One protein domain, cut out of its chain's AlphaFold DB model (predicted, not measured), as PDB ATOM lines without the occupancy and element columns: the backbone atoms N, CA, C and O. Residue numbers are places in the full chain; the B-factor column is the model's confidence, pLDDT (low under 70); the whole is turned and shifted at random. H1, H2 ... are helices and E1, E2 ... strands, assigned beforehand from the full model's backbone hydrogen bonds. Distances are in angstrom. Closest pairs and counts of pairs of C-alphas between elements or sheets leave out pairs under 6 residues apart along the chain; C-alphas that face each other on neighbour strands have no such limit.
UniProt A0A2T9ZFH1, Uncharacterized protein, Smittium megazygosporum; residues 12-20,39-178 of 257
ATOM      1  N   LYS A  12     -15.827 -15.477  -2.589       71.12
ATOM      2  CA  LYS A  12     -16.506 -15.593  -3.893       71.12
ATOM      3  C   LYS A  12     -16.960 -17.031  -4.078       71.12
ATOM      4  O   LYS A  12     -16.173 -17.977  -4.091       71.12
ATOM      5  N   ILE A  13     -18.264 -17.193  -4.278       70.00
ATOM      6  CA  ILE A  13     -18.842 -18.483  -4.632       70.00
ATOM      7  C   ILE A  13     -18.447 -18.771  -6.077       70.00
ATOM      8  O   ILE A  13     -19.108 -18.341  -7.025       70.00
ATOM      9  N   ILE A  14     -17.360 -19.514  -6.242       65.88
ATOM     10  CA  ILE A  14     -16.997 -20.095  -7.526       65.88
ATOM     11  C   ILE A  14     -18.046 -21.152  -7.812       65.88
ATOM     12  O   ILE A  14     -18.153 -22.156  -7.111       65.88
ATOM     13  N   THR A  15     -18.869 -20.902  -8.824       69.06
ATOM     14  CA  THR A  15     -19.722 -21.955  -9.359       69.06
ATOM     15  C   THR A  15     -18.817 -22.797 -10.247       69.06
ATOM     16  O   THR A  15     -18.467 -22.321 -11.330       69.06
ATOM     17  N   PRO A  16     -18.392 -24.003  -9.815       60.84
ATOM     18  CA  PRO A  16     -17.580 -24.838 -10.677       60.84
ATOM     19  C   PRO A  16     -18.366 -25.077 -11.968       60.84
ATOM     20  O   PRO A  16     -19.601 -25.231 -11.917       60.84
ATOM     21  N   PRO A  17     -17.701 -25.096 -13.135       60.59
ATOM     22  CA  PRO A  17     -18.375 -25.489 -14.356       60.59
ATOM     23  C   PRO A  17     -19.031 -26.840 -14.104       60.59
ATOM     24  O   PRO A  17     -18.469 -27.701 -13.422       60.59
ATOM     25  N   LYS A  18     -20.257 -27.006 -14.612       66.31
ATOM     26  CA  LYS A  18     -20.978 -28.277 -14.492       66.31
ATOM     27  C   LYS A  18     -20.020 -29.396 -14.854       66.31
ATOM     28  O   LYS A  18     -19.541 -29.416 -15.986       66.31
ATOM     29  N   GLU A  19     -19.782 -30.294 -13.902       57.28
ATOM     30  CA  GLU A  19     -18.906 -31.440 -14.090       57.28
ATOM     31  C   GLU A  19     -19.300 -32.114 -15.408       57.28
ATOM     32  O   GLU A  19     -20.436 -32.580 -15.584       57.28
ATOM     33  N   ILE A  20     -18.402 -32.047 -16.395       58.22
ATOM     34  CA  ILE A  20     -18.668 -32.607 -17.713       58.22
ATOM     35  C   ILE A  20     -18.466 -34.108 -17.573       58.22
ATOM     36  O   ILE A  20     -17.425 -34.664 -17.913       58.22
ATOM     37  N   SER A  39     -13.436 -43.520 -54.143       85.31
ATOM     38  CA  SER A  39     -12.475 -42.431 -54.304       85.31
ATOM     39  C   SER A  39     -11.046 -42.960 -54.240       85.31
ATOM     40  O   SER A  39     -10.691 -43.780 -53.395       85.31
ATOM     41  N   ARG A  40     -10.169 -42.444 -55.104       89.69
ATOM     42  CA  ARG A  40      -8.728 -42.698 -54.982       89.69
ATOM     43  C   ARG A  40      -8.192 -41.879 -53.809       89.69
ATOM     44  O   ARG A  40      -8.176 -40.657 -53.886       89.69
ATOM     45  N   LEU A  41      -7.760 -42.508 -52.725       93.25
ATOM     46  CA  LEU A  41      -7.141 -41.798 -51.600       93.25
ATOM     47  C   LEU A  41      -5.631 -41.655 -51.820       93.25
ATOM     48  O   LEU A  41      -5.016 -42.479 -52.500       93.25
ATOM     49  N   GLN A  42      -5.036 -40.599 -51.263       94.75
ATOM     50  CA  GLN A  42      -3.584 -40.439 -51.217       94.75
ATOM     51  C   GLN A  42      -3.111 -40.638 -49.779       94.75
ATOM     52  O   GLN A  42      -3.696 -40.098 -48.841       94.75
ATOM     53  N   VAL A  43      -2.057 -41.432 -49.618       94.44
ATOM     54  CA  VAL A  43      -1.480 -41.756 -48.314       94.44
ATOM     55  C   VAL A  43       0.032 -41.637 -48.408       94.44
ATOM     56  O   VAL A  43       0.633 -42.124 -49.366       94.44
ATOM     57  N   ILE A  44       0.647 -41.012 -47.406       92.38
ATOM     58  CA  ILE A  44       2.095 -41.078 -47.195       92.38
ATOM     59  C   ILE A  44       2.365 -42.236 -46.239       92.38
ATOM     60  O   ILE A  44       1.763 -42.318 -45.169       92.38
ATOM     61  N   VAL A  45       3.274 -43.127 -46.623       93.25
ATOM     62  CA  VAL A  45       3.667 -44.280 -45.808       93.25
ATOM     63  C   VAL A  45       5.055 -44.034 -45.233       93.25
ATOM     64  O   VAL A  45       5.982 -43.683 -45.964       93.25
ATOM     65  N   LYS A  46       5.211 -44.227 -43.924       87.94
ATOM     66  CA  LYS A  46       6.485 -44.068 -43.215       87.94
ATOM     67  C   LYS A  46       6.743 -45.284 -42.340       87.94
ATOM     68  O   LYS A  46       5.892 -45.679 -41.553       87.94
ATOM     69  N   LEU A  47       7.939 -45.850 -42.451       91.06
ATOM     70  CA  LEU A  47       8.423 -46.880 -41.539       91.06
ATOM     71  C   LEU A  47       9.369 -46.226 -40.539       91.06
ATOM     72  O   LEU A  47      10.241 -45.446 -40.927       91.06
ATOM     73  N   ALA A  48       9.206 -46.547 -39.260       86.31
ATOM     74  CA  ALA A  48      10.109 -46.085 -38.220       86.31
ATOM     75  C   ALA A  48      10.414 -47.216 -37.240       86.31
ATOM     76  O   ALA A  48       9.533 -47.977 -36.843       86.31
ATOM     77  N   ASN A  49      11.682 -47.301 -36.849       92.12
ATOM     78  CA  ASN A  49      12.182 -48.307 -35.929       92.12
ATOM     79  C   ASN A  49      12.940 -47.597 -34.810       92.12
ATOM     80  O   ASN A  49      13.789 -46.749 -35.081       92.12
ATOM     81  N   ILE A  50      12.659 -47.977 -33.571       90.94
ATOM     82  CA  ILE A  50      13.471 -47.637 -32.409       90.94
ATOM     83  C   ILE A  50      14.106 -48.940 -31.946       90.94
ATOM     84  O   ILE A  50      13.397 -49.902 -31.649       90.94
ATOM     85  N   VAL A  51      15.434 -48.982 -31.932       96.19
ATOM     86  CA  VAL A  51      16.215 -50.149 -31.515       96.19
ATOM     87  C   VAL A  51      17.037 -49.739 -30.303       96.19
ATOM     88  O   VAL A  51      17.714 -48.713 -30.342       96.19
ATOM     89  N   LEU A  52      16.936 -50.527 -29.240       97.38
ATOM     90  CA  LEU A  52      17.662 -50.348 -27.991       97.38
ATOM     91  C   LEU A  52      18.680 -51.478 -27.844       97.38
ATOM     92  O   LEU A  52      18.403 -52.629 -28.191       97.38
ATOM     93  N   SER A  53      19.854 -51.143 -27.322       97.69
ATOM     94  CA  SER A  53      20.913 -52.102 -26.997       97.69
ATOM     95  C   SER A  53      21.225 -52.045 -25.502       97.69
ATOM     96  O   SER A  53      20.831 -51.079 -24.845       97.69
ATOM     97  N   PRO A  54      21.925 -53.034 -24.928       97.25
ATOM     98  CA  PRO A  54      22.368 -52.965 -23.535       97.25
ATOM     99  C   PRO A  54      23.133 -51.670 -23.198       97.25
ATOM    100  O   PRO A  54      22.922 -51.083 -22.137       97.25
ATOM    101  N   GLU A  55      23.954 -51.173 -24.129       97.25
ATOM    102  CA  GLU A  55      24.742 -49.939 -23.983       97.25
ATOM    103  C   GLU A  55      23.881 -48.673 -24.097       97.25
ATOM    104  O   GLU A  55      24.191 -47.653 -23.486       97.25
ATOM    105  N   ASN A  56      22.786 -48.734 -24.862       94.62
ATOM    106  CA  ASN A  56      21.819 -47.653 -25.016       94.62
ATOM    107  C   ASN A  56      20.397 -48.176 -24.776       94.62
ATOM    108  O   ASN A  56      19.593 -48.353 -25.696       94.62
ATOM    109  N   SER A  57      20.123 -48.476 -23.508       96.19
ATOM    110  CA  SER A  57      18.948 -49.244 -23.085       96.19
ATOM    111  C   SER A  57      17.675 -48.417 -22.927       96.19
ATOM    112  O   SER A  57      16.640 -48.986 -22.586       96.19
ATOM    113  N   LYS A  58      17.723 -47.098 -23.163       96.75
ATOM    114  CA  LYS A  58      16.605 -46.177 -22.919       96.75
ATOM    115  C   LYS A  58      16.300 -45.303 -24.129       96.75
ATOM    116  O   LYS A  58      17.188 -44.717 -24.737       96.75
ATOM    117  N   TYR A  59      15.013 -45.143 -24.409       92.94
ATOM    118  CA  TYR A  59      14.478 -44.125 -25.300       92.94
ATOM    119  C   TYR A  59      13.768 -43.052 -24.471       92.94
ATOM    120  O   TYR A  59      12.794 -43.342 -23.779       92.94
ATOM    121  N   ASN A  60      14.217 -41.801 -24.576       92.25
ATOM    122  CA  ASN A  60      13.710 -40.681 -23.767       92.25
ATOM    123  C   ASN A  60      12.343 -40.135 -24.222       92.25
ATOM    124  O   ASN A  60      11.868 -39.136 -23.684       92.25
ATOM    125  N   GLY A  61      11.702 -40.771 -25.202       88.06
ATOM    126  CA  GLY A  61      10.461 -40.284 -25.792       88.06
ATOM    127  C   GLY A  61      10.692 -39.373 -26.999       88.06
ATOM    128  O   GLY A  61      11.818 -39.032 -27.364       88.06
ATOM    129  N   GLY A  62       9.584 -39.018 -27.644       85.12
ATOM    130  CA  GLY A  62       9.557 -38.065 -28.746       85.12
ATOM    131  C   GLY A  62       9.348 -36.629 -28.268       85.12
ATOM    132  O   GLY A  62       9.292 -36.341 -27.073       85.12
ATOM    133  N   VAL A  63       9.163 -35.728 -29.224       85.38
ATOM    134  CA  VAL A  63       8.694 -34.358 -28.976       85.38
ATOM    135  C   VAL A  63       7.205 -34.252 -29.289       85.38
ATOM    136  O   VAL A  63       6.665 -35.086 -30.018       85.38
ATOM    137  N   TRP A  64       6.540 -33.239 -28.744       87.69
ATOM    138  CA  TRP A  64       5.174 -32.907 -29.137       87.69
ATOM    139  C   TRP A  64       5.156 -32.401 -30.582       87.69
ATOM    140  O   TRP A  64       5.884 -31.466 -30.917       87.69
ATOM    141  N   HIS A  65       4.360 -33.041 -31.443       84.00
ATOM    142  CA  HIS A  65       4.229 -32.666 -32.853       84.00
ATOM    143  C   HIS A  65       2.880 -33.084 -33.462       84.00
ATOM    144  O   HIS A  65       2.172 -33.942 -32.929       84.00
ATOM    145  N   ILE A  66       2.541 -32.443 -34.580       86.94
ATOM    146  CA  ILE A  66       1.546 -32.898 -35.561       86.94
ATOM    147  C   ILE A  66       2.291 -33.443 -36.787       86.94
ATOM    148  O   ILE A  66       3.475 -33.148 -36.968       86.94
ATOM    149  N   GLU A  67       1.640 -34.259 -37.613       85.56
ATOM    150  CA  GLU A  67       2.301 -34.874 -38.768       85.56
ATOM    151  C   GLU A  67       2.261 -33.972 -40.001       85.56
ATOM    152  O   GLU A  67       1.212 -33.447 -40.376       85.56
ATOM    153  N   GLY A  68       3.404 -33.871 -40.680       81.31
ATOM    154  CA  GLY A  68       3.548 -33.116 -41.924       81.31
ATOM    155  C   GLY A  68       3.597 -31.598 -41.753       81.31
ATOM    156  O   GLY A  68       3.651 -31.063 -40.649       81.31
ATOM    157  N   MET A  69       3.622 -30.916 -42.893       81.62
ATOM    158  CA  MET A  69       3.517 -29.472 -43.050       81.62
ATOM    159  C   MET A  69       2.324 -29.164 -43.976       81.62
ATOM    160  O   MET A  69       1.624 -30.055 -44.470       81.62
ATOM    161  N   GLU A  70       2.066 -27.877 -44.214       81.19
ATOM    162  CA  GLU A  70       0.907 -27.407 -44.985       81.19
ATOM    163  C   GLU A  70       0.847 -27.989 -46.411       81.19
ATOM    164  O   GLU A  70      -0.234 -28.192 -46.963       81.19
ATOM    165  N   ASN A  71       1.995 -28.287 -47.023       84.50
ATOM    166  CA  ASN A  71       2.085 -28.857 -48.370       84.50
ATOM    167  C   ASN A  71       1.725 -30.351 -48.430       84.50
ATOM    168  O   ASN A  71       1.282 -30.806 -49.486       84.50
ATOM    169  N   GLU A  72       1.883 -31.117 -47.346       87.06
ATOM    170  CA  GLU A  72       1.481 -32.530 -47.310       87.06
ATOM    171  C   GLU A  72      -0.021 -32.724 -47.060       87.06
ATOM    172  O   GLU A  72      -0.541 -33.795 -47.368       87.06
ATOM    173  N   LYS A  73      -0.735 -31.707 -46.550       90.88
ATOM    174  CA  LYS A  73      -2.201 -31.725 -46.356       90.88
ATOM    175  C   LYS A  73      -2.696 -32.947 -45.568       90.88
ATOM    176  O   LYS A  73      -3.709 -33.549 -45.917       90.88
ATOM    177  N   ILE A  74      -1.971 -33.344 -44.523       91.00
ATOM    178  CA  ILE A  74      -2.306 -34.529 -43.722       91.00
ATOM    179  C   ILE A  74      -3.486 -34.214 -42.794       91.00
ATOM    180  O   ILE A  74      -3.404 -33.308 -41.968       91.00
ATOM    181  N   VAL A  75      -4.562 -34.997 -42.898       92.75
ATOM    182  CA  VAL A  75      -5.794 -34.831 -42.101       92.75
ATOM    183  C   VAL A  75      -5.965 -35.894 -41.018       92.75
ATOM    184  O   VAL A  75      -6.650 -35.658 -40.024       92.75
ATOM    185  N   ALA A  76      -5.337 -37.061 -41.173       92.75
ATOM    186  CA  ALA A  76      -5.385 -38.126 -40.179       92.75
ATOM    187  C   ALA A  76      -4.117 -38.978 -40.200       92.75
ATOM    188  O   ALA A  76      -3.473 -39.140 -41.240       92.75
ATOM    189  N   THR A  77      -3.819 -39.568 -39.048       94.12
ATOM    190  CA  THR A  77      -2.655 -40.418 -38.832       94.12
ATOM    191  C   THR A  77      -3.105 -41.784 -38.340       94.12
ATOM    192  O   THR A  77      -3.882 -41.899 -37.394       94.12
ATOM    193  N   GLY A  78      -2.607 -42.828 -38.997       95.56
ATOM    194  CA  GLY A  78      -2.715 -44.218 -38.579       95.56
ATOM    195  C   GLY A  78      -1.337 -44.766 -38.218       95.56
ATOM    196  O   GLY A  78      -0.406 -44.618 -39.003       95.56
ATOM    197  N   ILE A  79      -1.189 -45.408 -37.063       95.50
ATOM    198  CA  ILE A  79       0.070 -46.021 -36.616       95.50
ATOM    199  C   ILE A  79      -0.186 -47.481 -36.270       95.50
ATOM    200  O   ILE A  79      -0.992 -47.783 -35.392       95.50
ATOM    201  N   TYR A  80       0.538 -48.382 -36.926       97.19
ATOM    202  CA  TYR A  80       0.501 -49.810 -36.655       97.19
ATOM    203  C   TYR A  80       1.808 -50.281 -36.009       97.19
ATOM    204  O   TYR A  80       2.874 -50.236 -36.629       97.19
ATOM    205  N   TYR A  81       1.719 -50.752 -34.764       95.94
ATOM    206  CA  TYR A  81       2.842 -51.264 -33.974       95.94
ATOM    207  C   TYR A  81       3.092 -52.738 -34.298       95.94
ATOM    208  O   TYR A  81       2.765 -53.628 -33.517       95.94
ATOM    209  N   TYR A  82       3.633 -53.016 -35.481       96.25
ATOM    210  CA  TYR A  82       3.695 -54.381 -36.010       96.25
ATOM    211  C   TYR A  82       4.718 -55.291 -35.313       96.25
ATOM    212  O   TYR A  82       4.635 -56.509 -35.458       96.25
ATOM    213  N   SER A  83       5.694 -54.744 -34.581       96.19
ATOM    214  CA  SER A  83       6.658 -55.556 -33.831       96.19
ATOM    215  C   SER A  83       7.239 -54.798 -32.641       96.19
ATOM    216  O   SER A  83       7.926 -53.792 -32.820       96.19
ATOM    217  N   ASN A  84       7.003 -55.326 -31.441       95.00
ATOM    218  CA  ASN A  84       7.594 -54.862 -30.189       95.00
ATOM    219  C   ASN A  84       8.243 -56.069 -29.503       95.00
ATOM    220  O   ASN A  84       7.564 -57.064 -29.263       95.00
ATOM    221  N   GLU A  85       9.532 -55.988 -29.190       97.00
ATOM    222  CA  GLU A  85      10.268 -57.077 -28.544       97.00
ATOM    223  C   GLU A  85      11.222 -56.515 -27.494       97.00
ATOM    224  O   GLU A  85      11.923 -55.540 -27.757       97.00
ATOM    225  N   ASN A  86      11.259 -57.147 -26.319       97.56
ATOM    226  CA  ASN A  86      12.168 -56.813 -25.223       97.56
ATOM    227  C   ASN A  86      12.188 -55.317 -24.837       97.56
ATOM    228  O   ASN A  86      13.229 -54.742 -24.529       97.56
ATOM    229  N   VAL A  87      11.028 -54.666 -24.852       97.06
ATOM    230  CA  VAL A  87      10.866 -53.270 -24.432       97.06
ATOM    231  C   VAL A  87       9.736 -53.160 -23.425       97.06
ATOM    232  O   VAL A  87       8.754 -53.898 -23.508       97.06
ATOM    233  N   THR A  88       9.861 -52.230 -22.485       96.69
ATOM    234  CA  THR A  88       8.780 -51.899 -21.560       96.69
ATOM    235  C   THR A  88       7.592 -51.296 -22.308       96.69
ATOM    236  O   THR A  88       7.712 -50.751 -23.417       96.69
ATOM    237  N   GLU A  89       6.426 -51.357 -21.673       93.81
ATOM    238  CA  GLU A  89       5.247 -50.653 -22.158       93.81
ATOM    239  C   GLU A  89       5.500 -49.144 -22.247       93.81
ATOM    240  O   GLU A  89       6.340 -48.561 -21.559       93.81
ATOM    241  N   SER A  90       4.789 -48.516 -23.173       93.56
ATOM    242  CA  SER A  90       4.888 -47.098 -23.482       93.56
ATOM    243  C   SER A  90       3.568 -46.641 -24.063       93.56
ATOM    244  O   SER A  90       2.752 -47.452 -24.512       93.56
ATOM    245  N   CYS A  91       3.371 -45.338 -24.132       95.81
ATOM    246  CA  CYS A  91       2.110 -44.769 -24.564       95.81
ATOM    247  C   CYS A  91       2.314 -43.586 -25.506       95.81
ATOM    248  O   CYS A  91       3.383 -42.973 -25.574       95.81
ATOM    249  N   LEU A  92       1.261 -43.295 -26.256       95.00
ATOM    250  CA  LEU A  92       1.135 -42.113 -27.085       95.00
ATOM    251  C   LEU A  92       0.293 -41.113 -26.302       95.00
ATOM    252  O   LEU A  92      -0.881 -41.369 -26.040       95.00
ATOM    253  N   GLY A  93       0.920 -40.028 -25.853       94.44
ATOM    254  CA  GLY A  93       0.225 -38.921 -25.205       94.44
ATOM    255  C   GLY A  93      -0.388 -37.999 -26.248       94.44
ATOM    256  O   GLY A  93       0.216 -37.806 -27.303       94.44
ATOM    257  N   PHE A  94      -1.543 -37.422 -25.932       94.19
ATOM    258  CA  PHE A  94      -2.271 -36.495 -26.792       94.19
ATOM    259  C   PHE A  94      -2.556 -35.190 -26.057       94.19
ATOM    260  O   PHE A  94      -2.896 -35.198 -24.874       94.19
ATOM    261  N   ARG A  95      -2.451 -34.070 -26.770       92.00
ATOM    262  CA  ARG A  95      -2.934 -32.762 -26.327       92.00
ATOM    263  C   ARG A  95      -3.568 -32.007 -27.491       92.00
ATOM    264  O   ARG A  95      -3.299 -32.309 -28.656       92.00
ATOM    265  N   VAL A  96      -4.417 -31.042 -27.177       89.12
ATOM    266  CA  VAL A  96      -5.069 -30.169 -28.158       89.12
ATOM    267  C   VAL A  96      -4.849 -28.718 -27.772       89.12
ATOM    268  O   VAL A  96      -4.693 -28.415 -26.593       89.12
ATOM    269  N   GLN A  97      -4.819 -27.833 -28.760       84.75
ATOM    270  CA  GLN A  97      -4.874 -26.402 -28.510       84.75
ATOM    271  C   GLN A  97      -6.252 -26.041 -27.949       84.75
ATOM    272  O   GLN A  97      -7.268 -26.565 -28.411       84.75
ATOM    273  N   ILE A  98      -6.280 -25.124 -26.991       83.06
ATOM    274  CA  ILE A  98      -7.514 -24.507 -26.512       83.06
ATOM    275  C   ILE A  98      -7.488 -23.014 -26.818       83.06
ATOM    276  O   ILE A  98      -6.428 -22.407 -26.964       83.06
ATOM    277  N   SER A  99      -8.672 -22.437 -26.979       80.19
ATOM    278  CA  SER A  99      -8.812 -20.987 -27.040       80.19
ATOM    279  C   SER A  99      -8.700 -20.411 -25.638       80.19
ATOM    280  O   SER A  99      -9.063 -21.073 -24.664       80.19
ATOM    281  N   GLU A 100      -8.214 -19.181 -25.563       79.19
ATOM    282  CA  GLU A 100      -8.273 -18.391 -24.344       79.19
ATOM    283  C   GLU A 100      -9.730 -18.312 -23.854       79.19
ATOM    284  O   GLU A 100     -10.615 -18.008 -24.663       79.19
ATOM    285  N   PRO A 101     -10.011 -18.689 -22.593       79.62
ATOM    286  CA  PRO A 101     -11.360 -18.611 -22.054       79.62
ATOM    287  C   PRO A 101     -11.762 -17.154 -21.810       79.62
ATOM    288  O   PRO A 101     -10.912 -16.307 -21.565       79.62
ATOM    289  N   ASP A 102     -13.065 -16.877 -21.802       78.06
ATOM    290  CA  ASP A 102     -13.588 -15.598 -21.315       78.06
ATOM    291  C   ASP A 102     -13.630 -15.622 -19.771       78.06
ATOM    292  O   ASP A 102     -14.227 -16.531 -19.180       78.06
ATOM    293  N   TYR A 103     -13.015 -14.638 -19.104       76.69
ATOM    294  CA  TYR A 103     -12.996 -14.505 -17.638       76.69
ATOM    295  C   TYR A 103     -12.952 -13.030 -17.195       76.69
ATOM    296  O   TYR A 103     -12.651 -12.135 -17.983       76.69
ATOM    297  N   GLU A 104     -13.300 -12.764 -15.932       76.00
ATOM    298  CA  GLU A 104     -13.191 -11.424 -15.337       76.00
ATOM    299  C   GLU A 104     -11.722 -11.098 -15.024       76.00
ATOM    300  O   GLU A 104     -10.994 -11.946 -14.509       76.00
ATOM    301  N   GLN A 105     -11.281  -9.866 -15.296       72.81
ATOM    302  CA  GLN A 105      -9.896  -9.448 -15.054       72.81
ATOM    303  C   GLN A 105      -9.466  -9.733 -13.604       72.81
ATOM    304  O   GLN A 105     -10.185  -9.397 -12.663       72.81
ATOM    305  N   ASN A 106      -8.270 -10.310 -13.438       70.62
ATOM    306  CA  ASN A 106      -7.693 -10.765 -12.164       70.62
ATOM    307  C   ASN A 106      -8.411 -11.942 -11.468       70.62
ATOM    308  O   ASN A 106      -8.005 -12.316 -10.369       70.62
ATOM    309  N   ASP A 107      -9.408 -12.586 -12.085       77.75
ATOM    310  CA  ASP A 107     -10.086 -13.757 -11.502       77.75
ATOM    311  C   ASP A 107      -9.313 -15.069 -11.743       77.75
ATOM    312  O   ASP A 107      -9.788 -16.024 -12.367       77.75
ATOM    313  N   ALA A 108      -8.075 -15.111 -11.246       77.19
ATOM    314  CA  ALA A 108      -7.190 -16.267 -11.377       77.19
ATOM    315  C   ALA A 108      -7.789 -17.533 -10.741       77.19
ATOM    316  O   ALA A 108      -7.563 -18.647 -11.223       77.19
ATOM    317  N   THR A 109      -8.570 -17.371  -9.670       77.56
ATOM    318  CA  THR A 109      -9.196 -18.486  -8.958       77.56
ATOM    319  C   THR A 109     -10.275 -19.144  -9.815       77.56
ATOM    320  O   THR A 109     -10.254 -20.366  -9.964       77.56
ATOM    321  N   TYR A 110     -11.168 -18.376 -10.456       79.12
ATOM    322  CA  TYR A 110     -12.145 -18.944 -11.389       79.12
ATOM    323  C   TYR A 110     -11.470 -19.628 -12.574       79.12
ATOM    324  O   TYR A 110     -11.857 -20.740 -12.927       79.12
ATOM    325  N   VAL A 111     -10.448 -19.012 -13.176       79.25
ATOM    326  CA  VAL A 111      -9.792 -19.592 -14.356       79.25
ATOM    327  C   VAL A 111      -9.130 -20.933 -14.032       79.25
ATOM    328  O   VAL A 111      -9.294 -21.911 -14.770       79.25
ATOM    329  N   LYS A 112      -8.466 -21.017 -12.880       80.06
ATOM    330  CA  LYS A 112      -7.856 -22.254 -12.400       80.06
ATOM    331  C   LYS A 112      -8.894 -23.330 -12.096       80.06
ATOM    332  O   LYS A 112      -8.738 -24.464 -12.544       80.06
ATOM    333  N   GLU A 113      -9.957 -22.997 -11.375       78.19
ATOM    334  CA  GLU A 113     -10.985 -23.972 -10.994       78.19
ATOM    335  C   GLU A 113     -11.841 -24.415 -12.193       78.19
ATOM    336  O   GLU A 113     -12.206 -25.587 -12.301       78.19
ATOM    337  N   ALA A 114     -12.145 -23.511 -13.128       75.69
ATOM    338  CA  ALA A 114     -13.030 -23.797 -14.252       75.69
ATOM    339  C   ALA A 114     -12.317 -24.416 -15.463       75.69
ATOM    340  O   ALA A 114     -12.864 -25.308 -16.116       75.69
ATOM    341  N   PHE A 115     -11.103 -23.956 -15.768       74.44
ATOM    342  CA  PHE A 115     -10.372 -24.351 -16.975       74.44
ATOM    343  C   PHE A 115      -9.078 -25.109 -16.679       74.44
ATOM    344  O   PHE A 115      -8.471 -25.635 -17.611       74.44
ATOM    345  N   SER A 116      -8.674 -25.218 -15.405       78.56
ATOM    346  CA  SER A 116      -7.373 -25.784 -15.011       78.56
ATOM    347  C   SER A 116      -6.193 -25.062 -15.670       78.56
ATOM    348  O   SER A 116      -5.200 -25.699 -16.011       78.56
ATOM    349  N   LEU A 117      -6.324 -23.742 -15.845       81.25
ATOM    350  CA  LEU A 117      -5.287 -22.854 -16.369       81.25
ATOM    351  C   LEU A 117      -4.838 -21.872 -15.286       81.25
ATOM    352  O   LEU A 117      -5.663 -21.322 -14.559       81.25
ATOM    353  N   ALA A 118      -3.536 -21.649 -15.190       80.06
ATOM    354  CA  ALA A 118      -2.923 -20.584 -14.410       80.06
ATOM    355  C   ALA A 118      -2.295 -19.525 -15.328       80.06
ATOM    356  O   ALA A 118      -2.134 -19.746 -16.526       80.06
ATOM    357  N   ASP A 119      -1.934 -18.378 -14.756       73.06
ATOM    358  CA  ASP A 119      -1.165 -17.358 -15.476       73.06
ATOM    359  C   ASP A 119       0.115 -17.957 -16.071       73.06
ATOM    360  O   ASP A 119       0.786 -18.763 -15.421       73.06
ATOM    361  N   GLU A 120       0.438 -17.562 -17.298       74.88
ATOM    362  CA  GLU A 120       1.547 -18.056 -18.120       74.88
ATOM    363  C   GLU A 120       1.477 -19.551 -18.497       74.88
ATOM    364  O   GLU A 120       2.391 -20.064 -19.155       74.88
ATOM    365  N   ASP A 121       0.396 -20.267 -18.151       78.88
ATOM    366  CA  ASP A 121       0.218 -21.645 -18.609       78.88
ATOM    367  C   ASP A 121       0.068 -21.693 -20.136       78.88
ATOM    368  O   ASP A 121      -0.489 -20.790 -20.771       78.88
ATOM    369  N   PRO A 122       0.535 -22.779 -20.771       81.12
ATOM    370  CA  PRO A 122       0.376 -22.931 -22.200       81.12
ATOM    371  C   PRO A 122      -1.100 -23.178 -22.555       81.12
ATOM    372  O   PRO A 122      -1.753 -24.021 -21.939       81.12
ATOM    373  N   LEU A 123      -1.603 -22.528 -23.612       83.81
ATOM    374  CA  LEU A 123      -2.964 -22.713 -24.148       83.81
ATOM    375  C   LEU A 123      -3.160 -24.070 -24.863       83.81
ATOM    376  O   LEU A 123      -3.559 -24.166 -26.029       83.81
ATOM    377  N   ASN A 124      -2.903 -25.161 -24.143       86.44
ATOM    378  CA  ASN A 124      -3.213 -26.520 -24.552       86.44
ATOM    379  C   ASN A 124      -3.814 -27.329 -23.400       86.44
ATOM    380  O   ASN A 124      -3.546 -27.089 -22.230       86.44
ATOM    381  N   GLN A 125      -4.592 -28.347 -23.756       86.12
ATOM    382  CA  GLN A 125      -5.153 -29.297 -22.809       86.12
ATOM    383  C   GLN A 125      -4.660 -30.707 -23.117       86.12
ATOM    384  O   GLN A 125      -4.744 -31.185 -24.253       86.12
ATOM    385  N   TYR A 126      -4.175 -31.399 -22.087       88.31
ATOM    386  CA  TYR A 126      -3.816 -32.808 -22.182       88.31
ATOM    387  C   TYR A 126      -5.077 -33.674 -22.297       88.31
ATOM    388  O   TYR A 126      -5.930 -33.674 -21.416       88.31
ATOM    389  N   LEU A 127      -5.178 -34.442 -23.381       90.00
ATOM    390  CA  LEU A 127      -6.321 -35.313 -23.670       90.00
ATOM    391  C   LEU A 127      -6.155 -36.732 -23.110       90.00
ATOM    392  O   LEU A 127      -7.050 -37.563 -23.244       90.00
ATOM    393  N   GLY A 128      -4.999 -37.036 -22.519       92.50
ATOM    394  CA  GLY A 128      -4.679 -38.366 -22.019       92.50
ATOM    395  C   GLY A 128      -3.667 -39.109 -22.885       92.50
ATOM    396  O   GLY A 128      -2.896 -38.533 -23.659       92.50
ATOM    397  N   LYS A 129      -3.635 -40.430 -22.707       95.75
ATOM    398  CA  LYS A 129      -2.666 -41.324 -23.342       95.75
ATOM    399  C   LYS A 129      -3.282 -42.665 -23.699       95.75
ATOM    400  O   LYS A 129      -4.209 -43.122 -23.039       95.75
ATOM    401  N   VAL A 130      -2.711 -43.303 -24.716       95.31
ATOM    402  CA  VAL A 130      -3.099 -44.647 -25.161       95.31
ATOM    403  C   VAL A 130      -1.868 -45.538 -25.248       95.31
ATOM    404  O   VAL A 130      -0.844 -45.131 -25.801       95.31
ATOM    405  N   ASP A 131      -1.955 -46.762 -24.730       95.62
ATOM    406  CA  ASP A 131      -0.827 -47.696 -24.753       95.62
ATOM    407  C   ASP A 131      -0.488 -48.144 -26.176       95.62
ATOM    408  O   ASP A 131      -1.363 -48.397 -27.014       95.62
ATOM    409  N   THR A 132       0.804 -48.294 -26.438       93.62
ATOM    410  CA  THR A 132       1.367 -48.599 -27.761       93.62
ATOM    411  C   THR A 132       1.766 -50.072 -27.874       93.62
ATOM    412  O   THR A 132       2.909 -50.423 -28.172       93.62
ATOM    413  N   LEU A 133       0.802 -50.951 -27.581       93.19
ATOM    414  CA  LEU A 133       0.991 -52.405 -27.561       93.19
ATOM    415  C   LEU A 133       1.326 -52.967 -28.951       93.19
ATOM    416  O   LEU A 133       0.836 -52.475 -29.968       93.19
ATOM    417  N   GLY A 134       2.120 -54.040 -28.988       94.38
ATOM    418  CA  GLY A 134       2.393 -54.772 -30.227       94.38
ATOM    419  C   GLY A 134       1.102 -55.325 -30.843       94.38
ATOM    420  O   GLY A 134       0.208 -55.774 -30.130       94.38
ATOM    421  N   GLY A 135       0.979 -55.250 -32.167       94.06
ATOM    422  CA  GLY A 135      -0.218 -55.640 -32.915       94.06
ATOM    423  C   GLY A 135      -1.362 -54.617 -32.883       94.06
ATOM    424  O   GLY A 135      -2.376 -54.824 -33.546       94.06
ATOM    425  N   ARG A 136      -1.228 -53.498 -32.158       94.50
ATOM    426  CA  ARG A 136      -2.260 -52.454 -32.097       94.50
ATOM    427  C   ARG A 136      -2.146 -51.480 -33.272       94.50
ATOM    428  O   ARG A 136      -1.049 -51.050 -33.633       94.50
ATOM    429  N   CYS A 137      -3.296 -51.091 -33.819       95.88
ATOM    430  CA  CYS A 137      -3.432 -49.970 -34.744       95.88
ATOM    431  C   CYS A 137      -4.125 -48.801 -34.032       95.88
ATOM    432  O   CYS A 137      -5.182 -48.987 -33.430       95.88
ATOM    433  N   LEU A 138      -3.523 -47.615 -34.086       94.38
ATOM    434  CA  LEU A 138      -4.091 -46.367 -33.579       94.38
ATOM    435  C   LEU A 138      -4.434 -45.470 -34.761       94.38
ATOM    436  O   LEU A 138      -3.595 -45.289 -35.638       94.38
ATOM    437  N   VAL A 139      -5.634 -44.891 -34.772       95.94
ATOM    438  CA  VAL A 139      -6.056 -43.928 -35.796       95.94
ATOM    439  C   VAL A 139      -6.639 -42.707 -35.108       95.94
ATOM    440  O   VAL A 139      -7.513 -42.837 -34.254       95.94
ATOM    441  N   PHE A 140      -6.147 -41.529 -35.471       94.25
ATOM    442  CA  PHE A 140      -6.569 -40.264 -34.880       94.25
ATOM    443  C   PHE A 140      -6.483 -39.122 -35.906       94.25
ATOM    444  O   PHE A 140      -5.686 -39.193 -36.848       94.25
ATOM    445  N   PRO A 141      -7.311 -38.071 -35.768       93.06
ATOM    446  CA  PRO A 141      -7.233 -36.905 -36.638       93.06
ATOM    447  C   PRO A 141      -5.931 -36.132 -36.385       93.06
ATOM    448  O   PRO A 141      -5.481 -36.011 -35.246       93.06
ATOM    449  N   ASN A 142      -5.353 -35.545 -37.434       89.81
ATOM    450  CA  ASN A 142      -4.084 -34.803 -37.363       89.81
ATOM    451  C   ASN A 142      -4.226 -33.394 -36.741       89.81
ATOM    452  O   ASN A 142      -3.397 -32.519 -36.957       89.81
ATOM    453  N   ILE A 143      -5.299 -33.173 -35.977       87.44
ATOM    454  CA  ILE A 143      -5.522 -31.978 -35.150       87.44
ATOM    455  C   ILE A 143      -5.001 -32.174 -33.721       87.44
ATOM    456  O   ILE A 143      -4.849 -31.207 -32.981       87.44
ATOM    457  N   TYR A 144      -4.749 -33.423 -33.314       89.62
ATOM    458  CA  TYR A 144      -4.187 -33.724 -32.005       89.62
ATOM    459  C   TYR A 144      -2.672 -33.731 -32.083       89.62
ATOM    460  O   TYR A 144      -2.070 -34.502 -32.838       89.62
ATOM    461  N   GLN A 145      -2.051 -32.908 -31.246       90.69
ATOM    462  CA  GLN A 145      -0.626 -33.007 -31.043       90.69
ATOM    463  C   GLN A 145      -0.336 -34.246 -30.212       90.69
ATOM    464  O   GLN A 145      -1.031 -34.528 -29.234       90.69
ATOM    465  N   HIS A 146       0.692 -34.993 -30.595       90.94
ATOM    466  CA  HIS A 146       1.015 -36.240 -29.926       90.94
ATOM    467  C   HIS A 146       2.503 -36.355 -29.604       90.94
ATOM    468  O   HIS A 146       3.357 -35.703 -30.209       90.94
ATOM    469  N   LYS A 147       2.803 -37.175 -28.596       90.81
ATOM    470  CA  LYS A 147       4.163 -37.435 -28.118       90.81
ATOM    471  C   LYS A 147       4.295 -38.881 -27.677       90.81
ATOM    472  O   LYS A 147       3.548 -39.359 -26.822       90.81
ATOM    473  N   VAL A 148       5.291 -39.562 -28.235       91.44
ATOM    474  CA  VAL A 148       5.696 -40.895 -27.777       91.44
ATOM    475  C   VAL A 148       6.347 -40.748 -26.405       91.44
ATOM    476  O   VAL A 148       7.283 -39.963 -26.251       91.44
ATOM    477  N   GLN A 149       5.860 -41.485 -25.413       94.88
ATOM    478  CA  GLN A 149       6.440 -41.481 -24.073       94.88
ATOM    479  C   GLN A 149       7.735 -42.312 -24.011       94.88
ATOM    480  O   GLN A 149       7.980 -43.141 -24.895       94.88
ATOM    481  N   PRO A 150       8.587 -42.098 -22.994       95.75
ATOM    482  CA  PRO A 150       9.803 -42.882 -22.813       95.75
ATOM    483  C   PRO A 150       9.527 -44.387 -22.684       95.75
ATOM    484  O   PRO A 150       8.421 -44.803 -22.331       95.75
ATOM    485  N   PHE A 151      10.539 -45.200 -22.978       96.25
ATOM    486  CA  PHE A 151      10.560 -46.636 -22.681       96.25
ATOM    487  C   PHE A 151      11.995 -47.161 -22.653       96.25
ATOM    488  O   PHE A 151      12.908 -46.515 -23.164       96.25
ATOM    489  N   GLU A 152      12.199 -48.333 -22.064       98.00
ATOM    490  CA  GLU A 152      13.517 -48.961 -21.960       98.00
ATOM    491  C   GLU A 152      13.464 -50.455 -22.279       98.00
ATOM    492  O   GLU A 152      12.397 -51.001 -22.566       98.00
ATOM    493  N   LEU A 153      14.622 -51.115 -22.286       98.50
ATOM    494  CA  LEU A 153      14.692 -52.571 -22.383       98.50
ATOM    495  C   LEU A 153      14.023 -53.228 -21.170       98.50
ATOM    496  O   LEU A 153      14.286 -52.834 -20.033       98.50
ATOM    497  N   ALA A 154      13.203 -54.252 -21.418       97.62
ATOM    498  CA  ALA A 154      12.616 -55.056 -20.345       97.62
ATOM    499  C   ALA A 154      13.681 -55.962 -19.693       97.62
ATOM    500  O   ALA A 154      13.832 -55.972 -18.473       97.62
ATOM    501  N   ASP A 155      14.471 -56.656 -20.514       97.81
ATOM    502  CA  ASP A 155      15.709 -57.338 -20.143       97.81
ATOM    503  C   ASP A 155      16.904 -56.549 -20.696       97.81
ATOM    504  O   ASP A 155      17.152 -56.518 -21.904       97.81
ATOM    505  N   LYS A 156      17.661 -55.920 -19.789       97.25
ATOM    506  CA  LYS A 156      18.806 -55.050 -20.112       97.25
ATOM    507  C   LYS A 156      20.029 -55.811 -20.633       97.25
ATOM    508  O   LYS A 156      20.967 -55.170 -21.091       97.25
ATOM    509  N   SER A 157      20.034 -57.144 -20.576       97.00
ATOM    510  CA  SER A 157      21.125 -57.974 -21.104       97.00
ATOM    511  C   SER A 157      21.014 -58.243 -22.608       97.00
ATOM    512  O   SER A 157      21.991 -58.647 -23.242       97.00
ATOM    513  N   ARG A 158      19.836 -58.010 -23.199       97.81
ATOM    514  CA  ARG A 158      19.535 -58.304 -24.602       97.81
ATOM    515  C   ARG A 158      19.066 -57.050 -25.339       97.81
ATOM    516  O   ARG A 158      18.448 -56.183 -24.733       97.81
ATOM    517  N   PRO A 159      19.291 -56.950 -26.659       98.06
ATOM    518  CA  PRO A 159      18.692 -55.885 -27.453       98.06
ATOM    519  C   PRO A 159      17.164 -56.025 -27.514       98.06
ATOM    520  O   PRO A 159      16.602 -57.089 -27.243       98.06
ATOM    521  N   GLY A 160      16.497 -54.940 -27.890       97.94
ATOM    522  CA  GLY A 160      15.048 -54.868 -28.037       97.94
ATOM    523  C   GLY A 160      14.650 -53.804 -29.047       97.94
ATOM    524  O   GLY A 160      15.455 -52.951 -29.431       97.94
ATOM    525  N   HIS A 161      13.406 -53.844 -29.517       96.75
ATOM    526  CA  HIS A 161      12.934 -52.893 -30.516       96.75
ATOM    527  C   HIS A 161      11.445 -52.596 -30.431       96.75
ATOM    528  O   HIS A 161      10.631 -53.374 -29.935       96.75
ATOM    529  N   ARG A 162      11.096 -51.467 -31.040       95.69
ATOM    530  CA  ARG A 162       9.744 -51.084 -31.428       95.69
ATOM    531  C   ARG A 162       9.760 -50.684 -32.894       95.69
ATOM    532  O   ARG A 162      10.502 -49.782 -33.280       95.69
ATOM    533  N   LYS A 163       8.937 -51.335 -33.707       95.62
ATOM    534  CA  LYS A 163       8.816 -51.062 -35.137       95.62
ATOM    535  C   LYS A 163       7.384 -50.696 -35.477       95.62
ATOM    536  O   LYS A 163       6.444 -51.383 -35.073       95.62
ATOM    537  N   ILE A 164       7.240 -49.606 -36.220       94.25
ATOM    538  CA  ILE A 164       5.944 -49.040 -36.570       94.25
ATOM    539  C   ILE A 164       5.832 -48.773 -38.065       94.25
ATOM    540  O   ILE A 164       6.816 -48.462 -38.745       94.25
ATOM    541  N   LEU A 165       4.601 -48.881 -38.550       96.19
ATOM    542  CA  LEU A 165       4.185 -48.444 -39.871       96.19
ATOM    543  C   LEU A 165       3.170 -47.316 -39.699       96.19
ATOM    544  O   LEU A 165       2.107 -47.524 -39.115       96.19
ATOM    545  N   CYS A 166       3.511 -46.129 -40.185       93.00
ATOM    546  CA  CYS A 166       2.649 -44.960 -40.148       93.00
ATOM    547  C   CYS A 166       2.024 -44.717 -41.522       93.00
ATOM    548  O   CYS A 166       2.702 -44.789 -42.552       93.00
ATOM    549  N   PHE A 167       0.745 -44.372 -41.510       95.94
ATOM    550  CA  PHE A 167      -0.052 -43.968 -42.653       95.94
ATOM    551  C   PHE A 167      -0.583 -42.565 -42.391       95.94
ATOM    552  O   PHE A 167      -1.321 -42.351 -41.433       95.94
ATOM    553  N   PHE A 168      -0.234 -41.616 -43.250       94.19
ATOM    554  CA  PHE A 168      -0.748 -40.256 -43.169       94.19
ATOM    555  C   PHE A 168      -1.739 -40.040 -44.302       94.19
ATOM    556  O   PHE A 168      -1.358 -40.036 -45.476       94.19
ATOM    557  N   LEU A 169      -3.016 -39.922 -43.948       94.88
ATOM    558  CA  LEU A 169      -4.085 -39.656 -44.898       94.88
ATOM    559  C   LEU A 169      -3.990 -38.199 -45.343       94.88
ATOM    560  O   LEU A 169      -4.098 -37.290 -44.521       94.88
ATOM    561  N   ILE A 170      -3.815 -37.997 -46.643       94.31
ATOM    562  CA  ILE A 170      -3.878 -36.678 -47.272       94.31
ATOM    563  C   ILE A 170      -5.352 -36.301 -47.447       94.31
ATOM    564  O   ILE A 170      -6.165 -37.172 -47.765       94.31
ATOM    565  N   ASP A 171      -5.682 -35.020 -47.260       92.81
ATOM    566  CA  ASP A 171      -7.008 -34.437 -47.491       92.81
ATOM    567  C   ASP A 171      -7.625 -34.977 -48.796       92.81
ATOM    568  O   ASP A 171      -7.151 -34.637 -49.886       92.81
ATOM    569  N   PRO A 172      -8.686 -35.804 -48.715       92.19
ATOM    570  CA  PRO A 172      -9.293 -36.411 -49.896       92.19
ATOM    571  C   PRO A 172      -9.901 -35.400 -50.878       92.19
ATOM    572  O   PRO A 172     -10.133 -35.748 -52.036       92.19
ATOM    573  N   THR A 173     -10.159 -34.160 -50.441       89.62
ATOM    574  CA  THR A 173     -10.691 -33.072 -51.278       89.62
ATOM    575  C   THR A 173      -9.607 -32.356 -52.088       89.62
ATOM    576  O   THR A 173      -9.905 -31.543 -52.964       89.62
ATOM    577  N   ARG A 174      -8.333 -32.664 -51.822       89.75
ATOM    578  CA  ARG A 174      -7.169 -32.080 -52.489       89.75
ATOM    579  C   ARG A 174      -6.361 -33.171 -53.184       89.75
ATOM    580  O   ARG A 174      -6.413 -34.352 -52.847       89.75
ATOM    581  N   ARG A 175      -5.580 -32.762 -54.182       90.56
ATOM    582  CA  ARG A 175      -4.564 -33.613 -54.804       90.56
ATOM    583  C   ARG A 175      -3.202 -32.971 -54.674       90.56
ATOM    584  O   ARG A 175      -3.045 -31.808 -55.028       90.56
ATOM    585  N   ILE A 176      -2.234 -33.751 -54.209       91.69
ATOM    586  CA  ILE A 176      -0.824 -33.352 -54.168       91.69
ATOM    587  C   ILE A 176       0.014 -34.251 -55.079       91.69
ATOM    588  O   ILE A 176      -0.428 -35.333 -55.486       91.69
ATOM    589  N   LEU A 177       1.230 -33.813 -55.401       90.12
ATOM    590  CA  LEU A 177       2.151 -34.569 -56.243       90.12
ATOM    591  C   LEU A 177       2.507 -35.913 -55.585       90.12
ATOM    592  O   LEU A 177       2.907 -35.969 -54.426       90.12
ATOM    593  N   SER A 178       2.338 -37.006 -56.330       88.75
ATOM    594  CA  SER A 178       2.661 -38.358 -55.866       88.75
ATOM    595  C   SER A 178       4.052 -38.763 -56.330       88.75
ATOM    596  O   SER A 178       4.432 -38.465 -57.461       88.75
TER     597      SER A 178
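AT A GLANCE: This is residues 12 to 20 and 39 to 178 of the 257 residues of an uncharacterized protein of Smittium megazygosporum (UniProt A0A2T9ZFH1). Two antiparallel sheets spread like the sides of a loose V: a long, twisted sheet in the order E1 - E7 - E2 - E5, and a smaller one, E4 - E3 - E6. Beyond the smaller sheet an arm holds the short helix H1, with residues 12 to 20 beside it. The printed part has 149 residues, running E1 E2 E3 H1 E4 E5 E6 E7; it is mostly strand, though under half of its residues are in named elements. The whole is loose and flat, spanning 59 by 47 by 25 A, with a radius of gyration of the C-alphas of 19.9 A.

IN THESE COORDINATES: Start past the cut at C-alpha 43, (-1.480, -41.756, -48.314), where E1, residues 43 to 52, runs 29.2 A. Next find E2, residues 74 to 85, 29.9 A; E3, 91 to 97, 20.0 A; H1, 108 to 115; E4, 124 to 131, 21.3 A; E5, 137 to 141; E6, 145 to 148; and E7, 160 to 170, 32.5 A, ending at C-alpha 170, (-3.878, -36.678, -47.272).

HOW THE PARTS SIT: In the larger sheet, look for N 46 and O 166 of E1 and E7 at 2.9 A, N 165 and O 80 of E7 and E2 at 2.9 A, and N 79 and O 138 of E2 and E5 at 2.8 A. In the smaller, N 94 of E3 and O 128 of E4 are within hydrogen-bond range at 2.9 A, and so are N 93 of E3 and O 147 of E6 at 2.9 A. H1 is on neither sheet; every O i to N i+4 pair in it is within hydrogen-bond range. E2 and E3 are apart.

THE WHOLE: Residues 21 to 38 are not printed; C-alphas 20 and 39 are 38.4 A apart. The links E1 to E2 and E6 to E7 are long; in them residues 58 to 59 pair with 151 to 152, antiparallel. Residues 14 to 20 have pLDDT under 70.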